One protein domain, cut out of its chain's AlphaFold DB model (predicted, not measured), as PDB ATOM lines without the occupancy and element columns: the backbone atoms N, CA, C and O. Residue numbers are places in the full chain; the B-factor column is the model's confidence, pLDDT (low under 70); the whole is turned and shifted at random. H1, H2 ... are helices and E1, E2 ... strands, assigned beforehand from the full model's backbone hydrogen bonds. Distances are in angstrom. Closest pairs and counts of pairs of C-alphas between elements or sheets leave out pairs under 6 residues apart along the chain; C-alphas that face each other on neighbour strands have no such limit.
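AT A GLANCE: This is residues 168 to 269 of the 508 residues of the protein "SP-RING-type domain-containing protein" of Entamoeba dispar (strain ATCC PRA-260 / SAW760) (UniProt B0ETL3). Two strongly twisted four-stranded sheets lie face to face as a sandwich, their strands crossed at 59 degrees and their best planes 30 degrees apart. The chain winds over both as a jelly roll, one long hairpin of nested antiparallel pairs: E1 with E8, E2 with E7, E3 with E6, E4 with E5. The 102 printed residues hold H1, then E1 to E8, mostly strand; the antiparallel sheets run E1 E8 E3 E6 and E2 E7 E4 E5. The whole is compact and rounded, with a radius of gyration of the C-alphas of 12.7 A and spans of 32 by 27 by 23 A.

IN THESE COORDINATES: H1 is residues 174 to 177, beginning at C-alpha 174 (148.192, 186.840, 105.376). E1, residues 183 to 192, is 20.9 A long and bends by 79 degrees at residue 186. E2 is residues 199 to 203, E3 207 to 212 with 16.2 A, E4 221 to 225, E5 228 to 232, and E6 246 to 248. E7, residues 251 to 257, spans 18.3 A; E8, residues 260 to 268, spans 24.1 A and ends at C-alpha 268 (133.458, 181.687, 117.870).

HOW THE PARTS SIT: Within hydrogen-bond range are N 189 and O 263 of E1 and E8, 2.8 A; N 208 and O 264 of E3 and E8, 2.7 A; and N 209 and O 246 of E3 and E6, 2.8 A. In the other sheet, so are N 201 and O 253 of E2 and E7, 2.9 A; N 224 and O 256 of E4 and E7, 2.8 A; and N 223 and O 230 of the hairpin E4 and E5, 2.8 A. H1, too short for an O i to N i+4 pair, has its 1 O i to N i+3 pair within range and only grazes the sheet of E1 with residues 174 to 176.

THE WHOLE: The farthest C-alphas, of Gln 196 and Glu 269, are 36.7 A apart. The printed part has no cut. The link E5 to E6 is long, 13 residues. Low pLDDT, under 70, includes residues 233 to 244.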
ATOM      1  N   ILE A 168     141.770 196.895 110.834       69.50
ATOM      2  CA  ILE A 168     141.745 195.668 110.033       69.50
ATOM      3  C   ILE A 168     142.435 195.888 108.682       69.50
ATOM      4  O   ILE A 168     143.191 195.022 108.255       69.50
ATOM      5  N   ASP A 169     142.236 197.045 108.048       73.12
ATOM      6  CA  ASP A 169     142.835 197.374 106.745       73.12
ATOM      7  C   ASP A 169     144.345 197.635 106.842       73.12
ATOM      8  O   ASP A 169     145.046 197.667 105.833       73.12
ATOM      9  N   GLN A 170     144.857 197.829 108.060       74.88
ATOM     10  CA  GLN A 170     146.286 197.970 108.333       74.88
ATOM     11  C   GLN A 170     146.986 196.618 108.514       74.88
ATOM     12  O   GLN A 170     148.217 196.573 108.548       74.88
ATOM     13  N   LEU A 171     146.234 195.520 108.653       77.44
ATOM     14  CA  LEU A 171     146.823 194.195 108.778       77.44
ATOM     15  C   LEU A 171     147.181 193.622 107.404       77.44
ATOM     16  O   LEU A 171     146.386 193.722 106.468       77.44
ATOM     17  N   PRO A 172     148.342 192.957 107.273       78.56
ATOM     18  CA  PRO A 172     148.661 192.223 106.058       78.56
ATOM     19  C   PRO A 172     147.607 191.143 105.784       78.56
ATOM     20  O   PRO A 172     147.133 190.486 106.712       78.56
ATOM     21  N   VAL A 173     147.288 190.910 104.505       73.50
ATOM     22  CA  VAL A 173     146.281 189.921 104.060       73.50
ATOM     23  C   VAL A 173     146.512 188.545 104.701       73.50
ATOM     24  O   VAL A 173     145.576 187.934 105.221       73.50
ATOM     25  N   ARG A 174     147.781 188.125 104.790       73.56
ATOM     26  CA  ARG A 174     148.192 186.840 105.376       73.56
ATOM     27  C   ARG A 174     147.822 186.657 106.848       73.56
ATOM     28  O   ARG A 174     147.749 185.523 107.311       73.56
ATOM     29  N   PHE A 175     147.557 187.730 107.599       80.00
ATOM     30  CA  PHE A 175     147.151 187.606 109.002       80.00
ATOM     31  C   PHE A 175     145.844 186.818 109.150       80.00
ATOM     32  O   PHE A 175     145.719 185.982 110.048       80.00
ATOM     33  N   LYS A 176     144.873 187.083 108.268       74.00
ATOM     34  CA  LYS A 176     143.575 186.396 108.282       74.00
ATOM     35  C   LYS A 176     143.719 184.942 107.838       74.00
ATOM     36  O   LYS A 176     143.150 184.070 108.476       74.00
ATOM     37  N   GLU A 177     144.528 184.687 106.812       69.44
ATOM     38  CA  GLU A 177     144.792 183.340 106.274       69.44
ATOM     39  C   GLU A 177     145.444 182.411 107.310       69.44
ATOM     40  O   GLU A 177     145.177 181.213 107.359       69.44
ATOM     41  N   THR A 178     146.288 182.980 108.170       66.56
ATOM     42  CA  THR A 178     147.009 182.247 109.221       66.56
ATOM     43  C   THR A 178     146.220 182.122 110.522       66.56
ATOM     44  O   THR A 178     146.653 181.415 111.432       66.56
ATOM     45  N   LEU A 179     145.064 182.784 110.642       70.81
ATOM     46  CA  LEU A 179     144.200 182.595 111.797       70.81
ATOM     47  C   LEU A 179     143.643 181.166 111.776       70.81
ATOM     48  O   LEU A 179     143.290 180.619 110.729       70.81
ATOM     49  N   LEU A 180     143.602 180.533 112.949       65.44
ATOM     50  CA  LEU A 180     142.996 179.216 113.107       65.44
ATOM     51  C   LEU A 180     141.586 179.203 112.514       65.44
ATOM     52  O   LEU A 180     140.784 180.086 112.812       65.44
ATOM     53  N   SER A 181     141.256 178.136 111.790       65.44
ATOM     54  CA  SER A 181     139.971 177.978 111.107       65.44
ATOM     55  C   SER A 181     138.753 177.870 112.041       65.44
ATOM     56  O   SER A 181     137.686 177.549 111.555       65.44
ATOM     57  N   TYR A 182     138.864 178.084 113.356       64.12
ATOM     58  CA  TYR A 182     137.710 178.192 114.276       64.12
ATOM     59  C   TYR A 182     137.370 179.637 114.628       64.12
ATOM     60  O   TYR A 182     136.351 179.908 115.259       64.12
ATOM     61  N   TYR A 183     138.268 180.560 114.295       73.31
ATOM     62  CA  TYR A 183     138.194 181.934 114.734       73.31
ATOM     63  C   TYR A 183     138.004 182.822 113.522       73.31
ATOM     64  O   TYR A 183     138.890 182.933 112.679       73.31
ATOM     65  N   THR A 184     136.884 183.532 113.494       77.31
ATOM     66  CA  THR A 184     136.694 184.613 112.534       77.31
ATOM     67  C   THR A 184     137.017 185.930 113.203       77.31
ATOM     68  O   THR A 184     136.464 186.276 114.251       77.31
ATOM     69  N   LEU A 185     137.979 186.649 112.620       84.38
ATOM     70  CA  LEU A 185     138.409 187.956 113.097       84.38
ATOM     71  C   LEU A 185     137.205 188.903 113.128       84.38
ATOM     72  O   LEU A 185     136.674 189.279 112.089       84.38
ATOM     73  N   SER A 186     136.810 189.302 114.331       86.00
ATOM     74  CA  SER A 186     135.679 190.196 114.568       86.00
ATOM     75  C   SER A 186     136.148 191.648 114.584       86.00
ATOM     76  O   SER A 186     135.637 192.493 113.852       86.00
ATOM     77  N   LYS A 187     137.183 191.949 115.378       89.00
ATOM     78  CA  LYS A 187     137.729 193.305 115.486       89.00
ATOM     79  C   LYS A 187     139.197 193.292 115.869       89.00
ATOM     80  O   LYS A 187     139.603 192.548 116.752       89.00
ATOM     81  N   VAL A 188     139.981 194.186 115.278       90.94
ATOM     82  CA  VAL A 188     141.342 194.483 115.745       90.94
ATOM     83  C   VAL A 188     141.259 195.602 116.773       90.94
ATOM     84  O   VAL A 188     140.739 196.681 116.487       90.94
ATOM     85  N   LEU A 189     141.726 195.324 117.987       91.12
ATOM     86  CA  LEU A 189     141.737 196.273 119.097       91.12
ATOM     87  C   LEU A 189     143.007 197.123 119.077       91.12
ATOM     88  O   LEU A 189     142.927 198.337 119.246       91.12
ATOM     89  N   TYR A 190     144.161 196.485 118.863       92.88
ATOM     90  CA  TYR A 190     145.468 197.138 118.873       92.88
ATOM     91  C   TYR A 190     146.422 196.490 117.867       92.88
ATOM     92  O   TYR A 190     146.418 195.270 117.702       92.88
ATOM     93  N   ILE A 191     147.278 197.313 117.260       92.25
ATOM     94  CA  ILE A 191     148.477 196.888 116.529       92.25
ATOM     95  C   ILE A 191     149.658 197.607 117.181       92.25
ATOM     96  O   ILE A 191     149.790 198.824 117.052       92.25
ATOM     97  N   ILE A 192     150.489 196.871 117.912       91.38
ATOM     98  CA  ILE A 192     151.650 197.417 118.620       91.38
ATOM     99  C   ILE A 192     152.883 197.151 117.763       91.38
ATOM    100  O   ILE A 192     153.202 196.005 117.459       91.38
ATOM    101  N   GLN A 193     153.567 198.221 117.371       91.62
ATOM    102  CA  GLN A 193     154.795 198.140 116.584       91.62
ATOM    103  C   GLN A 193     156.004 197.764 117.462       91.62
ATOM    104  O   GLN A 193     156.011 198.123 118.645       91.62
ATOM    105  N   PRO A 194     157.048 197.131 116.892       89.25
ATOM    106  CA  PRO A 194     158.295 196.813 117.585       89.25
ATOM    107  C   PRO A 194     158.885 198.017 118.322       89.25
ATOM    108  O   PRO A 194     159.224 199.031 117.702       89.25
ATOM    109  N   LYS A 195     159.031 197.930 119.649       84.38
ATOM    110  CA  LYS A 195     159.587 199.020 120.470       84.38
ATOM    111  C   LYS A 195     160.342 198.488 121.681       84.38
ATOM    112  O   LYS A 195     159.967 197.508 122.314       84.38
ATOM    113  N   GLN A 196     161.375 199.228 122.085       77.00
ATOM    114  CA  GLN A 196     162.132 198.920 123.304       77.00
ATOM    115  C   GLN A 196     161.391 199.298 124.601       77.00
ATOM    116  O   GLN A 196     161.725 198.772 125.665       77.00
ATOM    117  N   ASN A 197     160.396 200.185 124.523       85.81
ATOM    118  CA  ASN A 197     159.625 200.671 125.669       85.81
ATOM    119  C   ASN A 197     158.258 199.984 125.757       85.81
ATOM    120  O   ASN A 197     157.710 199.554 124.746       85.81
ATOM    121  N   PHE A 198     157.701 199.923 126.970       89.44
ATOM    122  CA  PHE A 198     156.357 199.393 127.202       89.44
ATOM    123  C   PHE A 198     155.275 200.308 126.625       89.44
ATOM    124  O   PHE A 198     155.296 201.521 126.840       89.44
ATOM    125  N   GLU A 199     154.280 199.701 125.988       91.88
ATOM    126  CA  GLU A 199     153.041 200.340 125.562       91.88
ATOM    127  C   GLU A 199     151.896 199.893 126.479       91.88
ATOM    128  O   GLU A 199     151.795 198.722 126.836       91.88
ATOM    129  N   THR A 200     151.054 200.829 126.926       93.94
ATOM    130  CA  THR A 200     149.919 200.493 127.800       93.94
ATOM    131  C   THR A 200     148.666 200.302 126.960       93.94
ATOM    132  O   THR A 200     148.210 201.247 126.321       93.94
ATOM    133  N   VAL A 201     148.077 199.109 127.014       94.06
ATOM    134  CA  VAL A 201     146.811 198.782 126.347       94.06
ATOM    135  C   VAL A 201     145.707 198.546 127.370       94.06
ATOM    136  O   VAL A 201     145.961 198.124 128.499       94.06
ATOM    137  N   ASN A 202     144.467 198.848 126.988       94.50
ATOM    138  CA  ASN A 202     143.299 198.667 127.841       94.50
ATOM    139  C   ASN A 202     142.282 197.764 127.144       94.50
ATOM    140  O   ASN A 202     141.561 198.190 126.245       94.50
ATOM    141  N   ILE A 203     142.235 196.510 127.569       93.00
ATOM    142  CA  ILE A 203     141.403 195.470 126.987       93.00
ATOM    143  C   ILE A 203     140.107 195.404 127.787       93.00
ATOM    144  O   ILE A 203     140.108 195.062 128.964       93.00
ATOM    145  N   ARG A 204     138.986 195.753 127.149       91.38
ATOM    146  CA  ARG A 204     137.663 195.828 127.801       91.38
ATOM    147  C   ARG A 204     136.773 194.608 127.562       91.38
ATOM    148  O   ARG A 204     135.676 194.544 128.097       91.38
ATOM    149  N   GLN A 205     137.229 193.669 126.742       88.94
ATOM    150  CA  GLN A 205     136.495 192.472 126.335       88.94
ATOM    151  C   GLN A 205     137.482 191.325 126.122       88.94
ATOM    152  O   GLN A 205     138.666 191.584 125.921       88.94
ATOM    153  N   SER A 206     137.007 190.080 126.147       85.88
ATOM    154  CA  SER A 206     137.839 188.915 125.830       85.88
ATOM    155  C   SER A 206     138.500 189.096 124.468       85.88
ATOM    156  O   SER A 206     137.825 189.364 123.472       85.88
ATOM    157  N   ALA A 207     139.821 188.987 124.442       91.25
ATOM    158  CA  ALA A 207     140.618 189.220 123.253       91.25
ATOM    159  C   ALA A 207     141.704 188.154 123.129       91.25
ATOM    160  O   ALA A 207     141.919 187.335 124.020       91.25
ATOM    161  N   PHE A 208     142.400 188.197 122.009       89.62
ATOM    162  CA  PHE A 208     143.503 187.329 121.674       89.62
ATOM    163  C   PHE A 208     144.711 188.157 121.262       89.62
ATOM    164  O   PHE A 208     144.567 189.264 120.742       89.62
ATOM    165  N   ILE A 209     145.896 187.600 121.491       90.25
ATOM    166  CA  ILE A 209     147.182 188.174 121.116       90.25
ATOM    167  C   ILE A 209     147.859 187.250 120.108       90.25
ATOM    168  O   ILE A 209     147.941 186.039 120.325       90.25
ATOM    169  N   ARG A 210     148.382 187.837 119.032       88.75
ATOM    170  CA  ARG A 210     149.325 187.194 118.108       88.75
ATOM    171  C   ARG A 210     150.554 188.066 117.912       88.75
ATOM    172  O   ARG A 210     150.476 189.290 118.039       88.75
ATOM    173  N   VAL A 211     151.665 187.415 117.591       88.88
ATOM    174  CA  VAL A 211     152.942 188.058 117.290       88.88
ATOM    175  C   VAL A 211     153.287 187.739 115.853       88.88
ATOM    176  O   VAL A 211     153.441 186.574 115.505       88.88
ATOM    177  N   ILE A 212     153.372 188.768 115.023       88.94
ATOM    178  CA  ILE A 212     153.548 188.629 113.581       88.94
ATOM    179  C   ILE A 212     154.750 189.429 113.094       88.94
ATOM    180  O   ILE A 212     155.165 190.411 113.711       88.94
ATOM    181  N   ASN A 213     155.285 189.030 111.946       86.50
ATOM    182  CA  ASN A 213     156.212 189.866 111.191       86.50
ATOM    183  C   ASN A 213     155.468 190.895 110.320       86.50
ATOM    184  O   ASN A 213     154.239 190.910 110.225       86.50
ATOM    185  N   ASN A 214     156.237 191.715 109.601       84.69
ATOM    186  CA  ASN A 214     155.717 192.720 108.663       84.69
ATOM    187  C   ASN A 214     154.857 192.133 107.528       84.69
ATOM    188  O   ASN A 214     154.099 192.862 106.896       84.69
ATOM    189  N   SER A 215     154.976 190.834 107.249       82.25
ATOM    190  CA  SER A 215     154.184 190.133 106.235       82.25
ATOM    191  C   SER A 215     152.894 189.526 106.793       82.25
ATOM    192  O   SER A 215     152.131 188.958 106.019       82.25
ATOM    193  N   GLY A 216     152.629 189.639 108.100       78.12
ATOM    194  CA  GLY A 216     151.421 189.114 108.745       78.12
ATOM    195  C   GLY A 216     151.471 187.633 109.095       78.12
ATOM    196  O   GLY A 216     150.430 187.050 109.374       78.12
ATOM    197  N   ILE A 217     152.656 187.029 109.062       81.00
ATOM    198  CA  ILE A 217     152.874 185.626 109.423       81.00
ATOM    199  C   ILE A 217     153.256 185.578 110.899       81.00
ATOM    200  O   ILE A 217     154.055 186.416 111.327       81.00
ATOM    201  N   ASP A 218     152.726 184.615 111.663       80.50
ATOM    202  CA  ASP A 218     153.164 184.434 113.050       80.50
ATOM    203  C   ASP A 218     154.658 184.171 113.113       80.50
ATOM    204  O   ASP A 218     155.182 183.341 112.368       80.50
ATOM    205  N   VAL A 219     155.324 184.833 114.047       81.00
ATOM    206  CA  VAL A 219     156.744 184.633 114.313       81.00
ATOM    207  C   VAL A 219     156.987 184.340 115.773       81.00
ATOM    208  O   VAL A 219     156.255 184.780 116.661       81.00
ATOM    209  N   SER A 220     158.077 183.619 116.012       79.00
ATOM    210  CA  SER A 220     158.529 183.360 117.357       79.00
ATOM    211  C   SER A 220     159.052 184.651 117.951       79.00
ATOM    212  O   SER A 220     160.058 185.188 117.494       79.00
ATOM    213  N   GLY A 221     158.363 185.149 118.969       79.81
ATOM    214  CA  GLY A 221     158.684 186.426 119.580       79.81
ATOM    215  C   GLY A 221     158.475 186.387 121.080       79.81
ATOM    216  O   GLY A 221     157.475 185.867 121.575       79.81
ATOM    217  N   CYS A 222     159.431 186.948 121.816       80.69
ATOM    218  CA  CYS A 222     159.245 187.205 123.234       80.69
ATOM    219  C   CYS A 222     158.393 188.468 123.401       80.69
ATOM    220  O   CYS A 222     158.688 189.522 122.823       80.69
ATOM    221  N   VAL A 223     157.330 188.355 124.187       86.62
ATOM    222  CA  VAL A 223     156.450 189.457 124.557       86.62
ATOM    223  C   VAL A 223     156.430 189.555 126.070       86.62
ATOM    224  O   VAL A 223     156.001 188.633 126.760       86.62
ATOM    225  N   THR A 224     156.856 190.695 126.597       86.81
ATOM    226  CA  THR A 224     156.726 190.989 128.022       86.81
ATOM    227  C   THR A 224     155.370 191.641 128.271       86.81
ATOM    228  O   THR A 224     155.099 192.714 127.731       86.81
ATOM    229  N   ILE A 225     154.536 191.030 129.113       89.31
ATOM    230  CA  ILE A 225     153.245 191.571 129.559       89.31
ATOM    231  C   ILE A 225     153.331 191.827 131.069       89.31
ATOM    232  O   ILE A 225     153.564 190.908 131.852       89.31
ATOM    233  N   ASP A 226     153.205 193.095 131.466       86.81
ATOM    234  CA  ASP A 226     153.302 193.690 132.813       86.81
ATOM    235  C   ASP A 226     154.608 193.507 133.591       86.81
ATOM    236  O   ASP A 226     154.930 194.380 134.398       86.81
ATOM    237  N   LYS A 227     155.326 192.400 133.373       84.00
ATOM    238  CA  LYS A 227     156.647 191.994 133.911       84.00
ATOM    239  C   LYS A 227     156.982 190.531 133.579       84.00
ATOM    240  O   LYS A 227     158.074 190.076 133.911       84.00
ATOM    241  N   THR A 228     156.050 189.793 132.985       73.19
ATOM    242  CA  THR A 228     156.208 188.376 132.665       73.19
ATOM    243  C   THR A 228     156.511 188.228 131.185       73.19
ATOM    244  O   THR A 228     155.808 188.794 130.352       73.19
ATOM    245  N   ASP A 229     157.555 187.470 130.875       77.62
ATOM    246  CA  ASP A 229     157.937 187.154 129.504       77.62
ATOM    247  C   ASP A 229     157.154 185.931 129.021       77.62
ATOM    248  O   ASP A 229     157.134 184.888 129.677       77.62
ATOM    249  N   TYR A 230     156.514 186.075 127.867       75.31
ATOM    250  CA  TYR A 230     155.798 185.024 127.158       75.31
ATOM    251  C   TYR A 230     156.493 184.802 125.819       75.31
ATOM    252  O   TYR A 230     156.730 185.762 125.086       75.31
ATOM    253  N   LEU A 231     156.815 183.553 125.480       75.62
ATOM    254  CA  LEU A 231     157.272 183.223 124.132       75.62
ATOM    255  C   LEU A 231     156.068 182.823 123.280       75.62
ATOM    256  O   LEU A 231     155.323 181.915 123.642       75.62
ATOM    257  N   PHE A 232     155.902 183.505 122.155       75.00
ATOM    258  CA  PHE A 232     154.907 183.177 121.143       75.00
ATOM    259  C   PHE A 232     155.524 182.277 120.063       75.00
ATOM    260  O   PHE A 232     156.708 182.398 119.762       75.00
ATOM    261  N   GLU A 233     154.724 181.342 119.545       64.94
ATOM    262  CA  GLU A 233     154.988 180.428 118.415       64.94
ATOM    263  C   GLU A 233     155.177 181.129 117.055       64.94
ATOM    264  O   GLU A 233     154.342 181.954 116.698       64.94
ATOM    265  N   GLN A 234     156.174 180.744 116.247       65.25
ATOM    266  CA  GLN A 234     156.180 180.977 114.802       65.25
ATOM    267  C   GLN A 234     155.226 179.995 114.111       65.25
ATOM    268  O   GLN A 234     155.202 178.810 114.442       65.25
ATOM    269  N   TYR A 235     154.530 180.463 113.074       60.25
ATOM    270  CA  TYR A 235     153.887 179.584 112.101       60.25
ATOM    271  C   TYR A 235     154.965 178.833 111.314       60.25
ATOM    272  O   TYR A 235     155.744 179.435 110.569       60.25
ATOM    273  N   ASN A 236     155.037 177.516 111.487       57.19
ATOM    274  CA  ASN A 236     155.983 176.686 110.751       57.19
ATOM    275  C   ASN A 236     155.307 176.100 109.505       57.19
ATOM    276  O   ASN A 236     154.551 175.134 109.592       57.19
ATOM    277  N   GLU A 237     155.638 176.667 108.341       53.81
ATOM    278  CA  GLU A 237     155.155 176.231 107.021       53.81
ATOM    279  C   GLU A 237     155.406 174.737 106.748       53.81
ATOM    280  O   GLU A 237     154.606 174.093 106.076       53.81
ATOM    281  N   LYS A 238     156.491 174.153 107.283       49.94
ATOM    282  CA  LYS A 238     156.840 172.740 107.041       49.94
ATOM    283  C   LYS A 238     156.002 171.765 107.855       49.94
ATOM    284  O   LYS A 238     155.838 170.625 107.441       49.94
ATOM    285  N   THR A 239     155.518 172.187 109.016       51.88
ATOM    286  CA  THR A 239     154.756 171.330 109.933       51.88
ATOM    287  C   THR A 239     153.280 171.717 110.001       51.88
ATOM    288  O   THR A 239     152.557 171.125 110.788       51.88
ATOM    289  N   LYS A 240     152.841 172.726 109.230       51.91
ATOM    290  CA  LYS A 240     151.455 173.227 109.163       51.91
ATOM    291  C   LYS A 240     150.810 173.548 110.526       51.91
ATOM    292  O   LYS A 240     149.589 173.604 110.644       51.91
ATOM    293  N   TYR A 241     151.599 173.804 111.574       52.88
ATOM    294  CA  TYR A 241     151.048 174.211 112.870       52.88
ATOM    295  C   TYR A 241     150.448 175.616 112.734       52.88
ATOM    296  O   TYR A 241     151.191 176.595 112.659       52.88
ATOM    297  N   LYS A 242     149.115 175.740 112.734       55.75
ATOM    298  CA  LYS A 242     148.458 177.039 112.929       55.75
ATOM    299  C   LYS A 242     148.630 177.474 114.387       55.75
ATOM    300  O   LYS A 242     148.294 176.729 115.309       55.75
ATOM    301  N   VAL A 243     149.166 178.676 114.594       61.25
ATOM    302  CA  VAL A 243     149.415 179.240 115.925       61.25
ATOM    303  C   VAL A 243     148.081 179.554 116.592       61.25
ATOM    304  O   VAL A 243     147.257 180.290 116.045       61.25
ATOM    305  N   ILE A 244     147.859 178.989 117.779       63.72
ATOM    306  CA  ILE A 244     146.658 179.287 118.559       63.72
ATOM    307  C   ILE A 244     146.803 180.696 119.136       63.72
ATOM    308  O   ILE A 244     147.779 180.956 119.845       63.72
ATOM    309  N   PRO A 245     145.863 181.620 118.861       73.25
ATOM    310  CA  PRO A 245     145.917 182.951 119.441       73.25
ATOM    311  C   PRO A 245     145.914 182.877 120.972       73.25
ATOM    312  O   PRO A 245     145.099 182.168 121.564       73.25
ATOM    313  N   TYR A 246     146.804 183.620 121.630       81.19
ATOM    314  CA  TYR A 246     146.898 183.600 123.088       81.19
ATOM    315  C   TYR A 246     145.730 184.388 123.698       81.19
ATOM    316  O   TYR A 246     145.630 185.592 123.436       81.19
ATOM    317  N   PRO A 247     144.846 183.772 124.503       82.31
ATOM    318  CA  PRO A 247     143.726 184.485 125.098       82.31
ATOM    319  C   PRO A 247     144.219 185.479 126.154       82.31
ATOM    320  O   PRO A 247     145.018 185.143 127.028       82.31
ATOM    321  N   ILE A 248     143.697 186.703 126.112       86.56
ATOM    322  CA  ILE A 248     143.946 187.733 127.117       86.56
ATOM    323  C   ILE A 248     142.629 188.242 127.705       86.56
ATOM    324  O   ILE A 248     141.639 188.475 127.003       86.56
ATOM    325  N   LYS A 249     142.613 188.370 129.033       87.94
ATOM    326  CA  LYS A 249     141.440 188.803 129.792       87.94
ATOM    327  C   LYS A 249     141.238 190.316 129.674       87.94
ATOM    328  O   LYS A 249     142.098 191.056 129.205       87.94
ATOM    329  N   ASN A 250     140.076 190.764 130.136       90.75
ATOM    330  CA  ASN A 250     139.838 192.165 130.458       90.75
ATOM    331  C   ASN A 250     140.926 192.653 131.429       90.75
ATOM    332  O   ASN A 250     141.167 192.023 132.461       90.75
ATOM    333  N   GLY A 251     141.561 193.772 131.094       92.94
ATOM    334  CA  GLY A 251     142.539 194.401 131.961       92.94
ATOM    335  C   GLY A 251     143.330 195.511 131.285       92.94
ATOM    336  O   GLY A 251     143.265 195.736 130.074       92.94
ATOM    337  N   ARG A 252     144.117 196.212 132.100       95.12
ATOM    338  CA  ARG A 252     145.124 197.160 131.631       95.12
ATOM    339  C   ARG A 252     146.485 196.481 131.692       95.12
ATOM    340  O   ARG A 252     146.915 196.116 132.778       95.12
ATOM    341  N   TYR A 253     147.155 196.397 130.550       94.19
ATOM    342  CA  TYR A 253     148.421 195.686 130.401       94.19
ATOM    343  C   TYR A 253     149.512 196.619 129.888       94.19
ATOM    344  O   TYR A 253     149.258 197.470 129.034       94.19
ATOM    345  N   LYS A 254     150.739 196.437 130.371       94.00
ATOM    346  CA  LYS A 254     151.957 197.015 129.797       94.00
ATOM    347  C   LYS A 254     152.631 195.967 128.933       94.00
ATOM    348  O   LYS A 254     153.157 194.993 129.457       94.00
ATOM    349  N   ILE A 255     152.647 196.174 127.626       93.62
ATOM    350  CA  ILE A 255     153.155 195.193 126.672       93.62
ATOM    351  C   ILE A 255     154.417 195.722 125.997       93.62
ATOM    352  O   ILE A 255     154.498 196.898 125.640       93.62
ATOM    353  N   LYS A 256     155.417 194.857 125.839       92.31
ATOM    354  CA  LYS A 256     156.657 195.132 125.112       92.31
ATOM    355  C   LYS A 256     157.007 193.938 124.232       92.31
ATOM    356  O   LYS A 256     156.998 192.806 124.706       92.31
ATOM    357  N   SER A 257     157.370 194.196 122.980       88.06
ATOM    358  CA  SER A 257     157.939 193.188 122.086       88.06
ATOM    359  C   SER A 257     158.858 193.826 121.049       88.06
ATOM    360  O   SER A 257     158.748 195.015 120.738       88.06
ATOM    361  N   ASN A 258     159.769 193.006 120.527       86.94
ATOM    362  CA  ASN A 258     160.606 193.337 119.378       86.94
ATOM    363  C   ASN A 258     159.914 193.010 118.041       86.94
ATOM    364  O   ASN A 258     160.478 193.304 116.997       86.94
ATOM    365  N   GLU A 259     158.717 192.428 118.082       89.25
ATOM    366  CA  GLU A 259     157.911 192.051 116.919       89.25
ATOM    367  C   GLU A 259     156.569 192.803 116.921       89.25
ATOM    368  O   GLU A 259     156.223 193.472 117.903       89.25
ATOM    369  N   ILE A 260     155.809 192.721 115.821       91.81
ATOM    370  CA  ILE A 260     154.477 193.332 115.753       91.81
ATOM    371  C   ILE A 260     153.510 192.482 116.574       91.81
ATOM    372  O   ILE A 260     153.383 191.279 116.359       91.81
ATOM    373  N   ILE A 261     152.770 193.118 117.479       92.38
ATOM    374  CA  ILE A 261     151.705 192.459 118.232       92.38
ATOM    375  C   ILE A 261     150.357 192.905 117.694       92.38
ATOM    376  O   ILE A 261     150.086 194.101 117.583       92.38
ATOM    377  N   VAL A 262     149.479 191.942 117.442       92.25
ATOM    378  CA  VAL A 262     148.080 192.195 117.102       92.25
ATOM    379  C   VAL A 262     147.213 191.709 118.248       92.25
ATOM    380  O   VAL A 262     147.268 190.537 118.622       92.25
ATOM    381  N   ILE A 263     146.398 192.611 118.793       93.06
ATOM    382  CA  ILE A 263     145.376 192.287 119.790       93.06
ATOM    383  C   ILE A 263     144.020 192.414 119.122       93.06
ATOM    384  O   ILE A 263     143.690 193.469 118.577       93.06
ATOM    385  N   PHE A 264     143.225 191.356 119.164       91.81
ATOM    386  CA  PHE A 264     141.991 191.268 118.397       91.81
ATOM    387  C   PHE A 264     140.937 190.429 119.106       91.81
ATOM    388  O   PHE A 264     141.230 189.692 120.039       91.81
ATOM    389  N   THR A 265     139.692 190.544 118.671       89.31
ATOM    390  CA  THR A 265     138.595 189.686 119.106       89.31
ATOM    391  C   THR A 265     138.145 188.809 117.960       89.31
ATOM    392  O   THR A 265     138.212 189.206 116.793       89.31
ATOM    393  N   CYS A 266     137.651 187.630 118.307       84.31
ATOM    394  CA  CYS A 266     137.097 186.683 117.359       84.31
ATOM    395  C   CYS A 266     135.668 186.351 117.730       84.31
ATOM    396  O   CYS A 266     135.328 186.323 118.914       84.31
ATOM    397  N   ASN A 267     134.872 186.061 116.713       80.88
ATOM    398  CA  ASN A 267     133.629 185.347 116.910       80.88
ATOM    399  C   ASN A 267     133.969 183.856 116.912       80.88
ATOM    400  O   ASN A 267     134.735 183.393 116.062       80.88
ATOM    401  N   GLN A 268     133.446 183.139 117.901       71.56
ATOM    402  CA  GLN A 268     133.458 181.687 117.870       71.56
ATOM    403  C   GLN A 268     132.364 181.260 116.902       71.56
ATOM    404  O   GLN A 268     131.196 181.588 117.107       71.56
ATOM    405  N   GLU A 269     132.757 180.577 115.841       79.50
ATOM    406  CA  GLU A 269     131.802 180.032 114.888       79.50
ATOM    407  C   GLU A 269     131.203 178.724 115.397       79.50
ATOM    408  O   GLU A 269     131.806 177.990 116.193       79.50
TER     409      GLU A 269